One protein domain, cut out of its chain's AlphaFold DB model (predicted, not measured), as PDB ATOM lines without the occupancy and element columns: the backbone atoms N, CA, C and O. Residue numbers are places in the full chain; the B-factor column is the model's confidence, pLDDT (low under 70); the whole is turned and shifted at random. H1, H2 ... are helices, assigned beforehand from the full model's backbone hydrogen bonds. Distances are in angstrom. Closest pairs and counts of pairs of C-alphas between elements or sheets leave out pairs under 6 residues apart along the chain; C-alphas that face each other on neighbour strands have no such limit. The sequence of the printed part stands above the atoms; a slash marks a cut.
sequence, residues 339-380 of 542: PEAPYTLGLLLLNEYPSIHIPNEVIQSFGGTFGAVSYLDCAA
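What this domain is: This is residues 339 to 380 of the 542 residues of an uncharacterized protein of Rhizopus stolonifer (UniProt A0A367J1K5). What shape does the backbone take? Two helices, H1 and H3, lie side by side and run opposite ways, and the short helix H2 is set steeply to both near the end of the pair where H1 stops and H3 starts. The link from H1 to H2 makes a wide loop. What is it made of, and how large is it? The printed part has 42 residues with three named helices, in the order H1, H2, H3, and no named strand; its class is all helix. It is compact, with a radius of gyration of the C-alphas of 9.4 A, and flat, spanning 26 by 21 by 11 A.

How they stand to each other: Which helices touch? H1, residues 340 to 349, and H3, residues 368 to 380, touch, their closest C-alphas being those of Gly 346 and Ala 372, 4.2 A apart. They run opposite ways at a shallow tilt of 20 degrees. Where is the remaining helix? H2, residues 360 to 365, is close to H1 but not clearly touching: the closest C-alphas, those of Leu 349 and Ile 363, are 5.5 A apart, and the tilt is steep, 55 degrees, opposite ways. H2 is also close to H3 but not clearly touching, with the closest C-alphas, those of Ile 363 and Thr 369, 8.0 A apart; they run the same way at a tilt of 68 degrees, only just steep. What do the backbone N and O atoms show? In H1, H2 and H3 every O i to N i+4 pair is within hydrogen-bond range.

Where its parts are: Where does H1 begin? C-alpha 340 is at (13.490, -6.309, 23.686), and H1 is 14.2 A long from first to last C-alpha. Where do H2 and H3 lie? H2 begins with C-alpha 360 at (20.557, -19.882, 40.258) and is 8.7 A long. H3 is 18.4 A long and ends with C-alpha 380 at (20.594, 0.273, 26.082).

The domain as a whole: How far does it reach? The two C-alphas farthest apart, those of Glu 361 and Ala 380, are 26.4 A apart. Are there cuts or weak places? The printed part has no cut, and no printed residue is under 70 in pLDDT. The link from H1 to H2 is short and that from H2 to H3 is tight.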
ATOM      1  N   PRO A 339      15.436  -4.533  20.367       90.19
ATOM      2  CA  PRO A 339      16.149  -4.403  21.640       90.19
ATOM      3  C   PRO A 339      15.490  -5.161  22.805       90.19
ATOM      4  O   PRO A 339      16.090  -5.322  23.867       90.19
ATOM      5  N   GLU A 340      14.252  -5.625  22.641       90.94
ATOM      6  CA  GLU A 340      13.490  -6.309  23.686       90.94
ATOM      7  C   GLU A 340      14.066  -7.691  24.016       90.94
ATOM      8  O   GLU A 340      13.961  -8.133  25.162       90.94
ATOM      9  N   ALA A 341      14.704  -8.363  23.052       92.19
ATOM     10  CA  ALA A 341      15.305  -9.679  23.269       92.19
ATOM     11  C   ALA A 341      16.473  -9.639  24.279       92.19
ATOM     12  O   ALA A 341      16.374 -10.331  25.299       92.19
ATOM     13  N   PRO A 342      17.523  -8.806  24.091       94.00
ATOM     14  CA  PRO A 342      18.592  -8.680  25.084       94.00
ATOM     15  C   PRO A 342      18.096  -8.118  26.421       94.00
ATOM     16  O   PRO A 342      18.545  -8.563  27.474       94.00
ATOM     17  N   TYR A 343      17.105  -7.223  26.411       94.56
ATOM     18  CA  TYR A 343      16.497  -6.723  27.646       94.56
ATOM     19  C   TYR A 343      15.798  -7.824  28.453       94.56
ATOM     20  O   TYR A 343      16.035  -7.964  29.652       94.56
ATOM     21  N   THR A 344      14.975  -8.642  27.790       93.69
ATOM     22  CA  THR A 344      14.254  -9.753  28.430       93.69
ATOM     23  C   THR A 344      15.233 -10.776  28.998       93.69
ATOM     24  O   THR A 344      15.060 -11.228  30.127       93.69
ATOM     25  N   LEU A 345      16.297 -11.099  28.254       93.25
ATOM     26  CA  LEU A 345      17.351 -11.993  28.730       93.25
ATOM     27  C   LEU A 345      18.076 -11.418  29.956       93.25
ATOM     28  O   LEU A 345      18.291 -12.137  30.927       93.25
ATOM     29  N   GLY A 346      18.388 -10.119  29.949       93.62
ATOM     30  CA  GLY A 346      18.965  -9.426  31.099       93.62
ATOM     31  C   GLY A 346      18.086  -9.524  32.350       93.62
ATOM     32  O   GLY A 346      18.574  -9.895  33.414       93.62
ATOM     33  N   LEU A 347      16.778  -9.275  32.222       92.44
ATOM     34  CA  LEU A 347      15.828  -9.399  33.337       92.44
ATOM     35  C   LEU A 347      15.699 -10.834  33.862       92.44
ATOM     36  O   LEU A 347      15.605 -11.038  35.071       92.44
ATOM     37  N   LEU A 348      15.711 -11.826  32.969       92.19
ATOM     38  CA  LEU A 348      15.676 -13.241  33.342       92.19
ATOM     39  C   LEU A 348      16.915 -13.635  34.151       92.19
ATOM     40  O   LEU A 348      16.790 -14.283  35.186       92.19
ATOM     41  N   LEU A 349      18.103 -13.199  33.727       91.56
ATOM     42  CA  LEU A 349      19.355 -13.474  34.438       91.56
ATOM     43  C   LEU A 349      19.472 -12.718  35.772       91.56
ATOM     44  O   LEU A 349      20.177 -13.182  36.667       91.56
ATOM     45  N   LEU A 350      18.776 -11.587  35.932       90.56
ATOM     46  CA  LEU A 350      18.619 -10.906  37.225       90.56
ATOM     47  C   LEU A 350      17.511 -11.512  38.100       90.56
ATOM     48  O   LEU A 350      17.392 -11.127  39.259       90.56
ATOM     49  N   ASN A 351      16.735 -12.465  37.571       89.62
ATOM     50  CA  ASN A 351      15.575 -13.067  38.228       89.62
ATOM     51  C   ASN A 351      14.487 -12.042  38.607       89.62
ATOM     52  O   ASN A 351      13.803 -12.167  39.620       89.62
ATOM     53  N   GLU A 352      14.334 -11.011  37.779       88.75
ATOM     54  CA  GLU A 352      13.353  -9.931  37.950       88.75
ATOM     55  C   GLU A 352      12.239  -9.988  36.898       88.75
ATOM     56  O   GLU A 352      11.389  -9.097  36.821       88.75
ATOM     57  N   TYR A 353      12.245 -11.020  36.055       87.00
ATOM     58  CA  TYR A 353      11.174 -11.234  35.098       87.00
ATOM     59  C   TYR A 353       9.871 -11.602  35.838       87.00
ATOM     60  O   TYR A 353       9.899 -12.434  36.750       87.00
ATOM     61  N   PRO A 354       8.715 -11.015  35.473       83.44
ATOM     62  CA  PRO A 354       7.464 -11.262  36.180       83.44
ATOM     63  C   PRO A 354       7.077 -12.744  36.196       83.44
ATOM     64  O   PRO A 354       7.126 -13.418  35.169       83.44
ATOM     65  N   SER A 355       6.623 -13.225  37.357       76.44
ATOM     66  CA  SER A 355       5.956 -14.529  37.521       76.44
ATOM     67  C   SER A 355       6.798 -15.780  37.229       76.44
ATOM     68  O   SER A 355       6.267 -16.886  37.332       76.44
ATOM     69  N   ILE A 356       8.090 -15.646  36.914       83.62
ATOM     70  CA  ILE A 356       8.984 -16.768  36.605       83.62
ATOM     71  C   ILE A 356      10.249 -16.638  37.442       83.62
ATOM     72  O   ILE A 356      10.976 -15.658  37.326       83.62
ATOM     73  N   HIS A 357      10.522 -17.657  38.253       82.75
ATOM     74  CA  HIS A 357      11.749 -17.745  39.033       82.75
ATOM     75  C   HIS A 357      12.689 -18.772  38.402       82.75
ATOM     76  O   HIS A 357      12.335 -19.944  38.262       82.75
ATOM     77  N   ILE A 358      13.902 -18.356  38.051       84.88
ATOM     78  CA  ILE A 358      14.903 -19.229  37.429       84.88
ATOM     79  C   ILE A 358      15.858 -19.745  38.515       84.88
ATOM     80  O   ILE A 358      16.319 -18.960  39.344       84.88
ATOM     81  N   PRO A 359      16.175 -21.051  38.556       85.50
ATOM     82  CA  PRO A 359      17.187 -21.567  39.472       85.50
ATOM     83  C   PRO A 359      18.557 -20.915  39.236       85.50
ATOM     84  O   PRO A 359      19.003 -20.782  38.094       85.50
ATOM     85  N   ASN A 360      19.258 -20.569  40.318       84.81
ATOM     86  CA  ASN A 360      20.557 -19.882  40.258       84.81
ATOM     87  C   ASN A 360      21.621 -20.648  39.451       84.81
ATOM     88  O   ASN A 360      22.461 -20.023  38.810       84.81
ATOM     89  N   GLU A 361      21.574 -21.982  39.446       86.81
ATOM     90  CA  GLU A 361      22.480 -22.837  38.662       86.81
ATOM     91  C   GLU A 361      22.369 -22.556  37.158       86.81
ATOM     92  O   GLU A 361      23.372 -22.394  36.460       86.81
ATOM     93  N   VAL A 362      21.134 -22.414  36.669       85.38
ATOM     94  CA  VAL A 362      20.863 -22.081  35.268       85.38
ATOM     95  C   VAL A 362      21.366 -20.671  34.977       85.38
ATOM     96  O   VAL A 362      22.082 -20.470  34.003       85.38
ATOM     97  N   ILE A 363      21.078 -19.705  35.850       87.19
ATOM     98  CA  ILE A 363      21.537 -18.315  35.699       87.19
ATOM     99  C   ILE A 363      23.069 -18.238  35.580       87.19
ATOM    100  O   ILE A 363      23.592 -17.553  34.698       87.19
ATOM    101  N   GLN A 364      23.800 -18.971  36.424       86.88
ATOM    102  CA  GLN A 364      25.265 -19.003  36.398       86.88
ATOM    103  C   GLN A 364      25.817 -19.582  35.092       86.88
ATOM    104  O   GLN A 364      26.788 -19.044  34.562       86.88
ATOM    105  N   SER A 365      25.169 -20.608  34.526       87.44
ATOM    106  CA  SER A 365      25.595 -21.205  33.249       87.44
ATOM    107  C   SER A 365      25.568 -20.222  32.069       87.44
ATOM    108  O   SER A 365      26.341 -20.369  31.126       87.44
ATOM    109  N   PHE A 366      24.744 -19.172  32.154       84.69
ATOM    110  CA  PHE A 366      24.610 -18.125  31.137       84.69
ATOM    111  C   PHE A 366      25.314 -16.806  31.516       84.69
ATOM    112  O   PHE A 366      25.015 -15.751  30.956       84.69
ATOM    113  N   GLY A 367      26.268 -16.850  32.454       81.88
ATOM    114  CA  GLY A 367      27.103 -15.701  32.835       81.88
ATOM    115  C   GLY A 367      26.587 -14.887  34.026       81.88
ATOM    116  O   GLY A 367      27.203 -13.885  34.400       81.88
ATOM    117  N   GLY A 368      25.486 -15.308  34.649       88.69
ATOM    118  CA  GLY A 368      24.960 -14.717  35.874       88.69
ATOM    119  C   GLY A 368      24.655 -13.222  35.779       88.69
ATOM    120  O   GLY A 368      24.273 -12.701  34.732       88.69
ATOM    121  N   THR A 369      24.860 -12.512  36.890       87.31
ATOM    122  CA  THR A 369      24.610 -11.064  36.974       87.31
ATOM    123  C   THR A 369      25.531 -10.249  36.068       87.31
ATOM    124  O   THR A 369      25.121  -9.207  35.567       87.31
ATOM    125  N   PHE A 370      26.758 -10.714  35.813       88.12
ATOM    126  CA  PHE A 370      27.683 -10.041  34.898       88.12
ATOM    127  C   PHE A 370      27.211 -10.146  33.442       88.12
ATOM    128  O   PHE A 370      27.157  -9.138  32.736       88.12
ATOM    129  N   GLY A 371      26.795 -11.345  33.021       89.81
ATOM    130  CA  GLY A 371      26.166 -11.563  31.719       89.81
ATOM    131  C   GLY A 371      24.905 -10.717  31.555       89.81
ATOM    132  O   GLY A 371      24.739 -10.057  30.532       89.81
ATOM    133  N   ALA A 372      24.068 -10.648  32.595       92.50
ATOM    134  CA  ALA A 372      22.851  -9.841  32.591       92.50
ATOM    135  C   ALA A 372      23.112  -8.361  32.266       92.50
ATOM    136  O   ALA A 372      22.428  -7.792  31.419       92.50
ATOM    137  N   VAL A 373      24.127  -7.755  32.893       93.00
ATOM    138  CA  VAL A 373      24.509  -6.355  32.640       93.00
ATOM    139  C   VAL A 373      24.969  -6.161  31.199       93.00
ATOM    140  O   VAL A 373      24.530  -5.212  30.563       93.00
ATOM    141  N   SER A 374      25.763  -7.085  30.651       93.38
ATOM    142  CA  SER A 374      26.212  -7.025  29.251       93.38
ATOM    143  C   SER A 374      25.041  -7.036  28.257       93.38
ATOM    144  O   SER A 374      25.002  -6.245  27.313       93.38
ATOM    145  N   TYR A 375      24.031  -7.883  28.491       93.88
ATOM    146  CA  TYR A 375      22.825  -7.894  27.656       93.88
ATOM    147  C   TYR A 375      21.982  -6.625  27.832       93.88
ATOM    148  O   TYR A 375      21.472  -6.089  26.849       93.88
ATOM    149  N   LEU A 376      21.864  -6.101  29.055       94.75
ATOM    150  CA  LEU A 376      21.187  -4.826  29.293       94.75
ATOM    151  C   LEU A 376      21.917  -3.657  28.620       94.75
ATOM    152  O   LEU A 376      21.250  -2.812  28.028       94.75
ATOM    153  N   ASP A 377      23.252  -3.625  28.653       93.19
ATOM    154  CA  ASP A 377      24.081  -2.629  27.957       93.19
ATOM    155  C   ASP A 377      23.841  -2.694  26.447       93.19
ATOM    156  O   ASP A 377      23.569  -1.675  25.815       93.19
ATOM    157  N   CYS A 378      23.814  -3.902  25.878       92.00
ATOM    158  CA  CYS A 378      23.470  -4.111  24.472       92.00
ATOM    159  C   CYS A 378      22.073  -3.552  24.130       92.00
ATOM    160  O   CYS A 378      21.905  -2.839  23.138       92.00
ATOM    161  N   ALA A 379      21.067  -3.801  24.975       93.50
ATOM    162  CA  ALA A 379      19.721  -3.252  24.794       93.50
ATOM    163  C   ALA A 379      19.677  -1.716  24.941       93.50
ATOM    164  O   ALA A 379      18.939  -1.033  24.223       93.50
ATOM    165  N   ALA A 380      20.476  -1.161  25.853       92.44
ATOM    166  CA  ALA A 380      20.594   0.273  26.082       92.44
ATOM    167  C   ALA A 380      21.271   0.996  24.909       92.44
ATOM    168  O   ALA A 380      20.787   2.057  24.500       92.44
TER     169      ALA A 380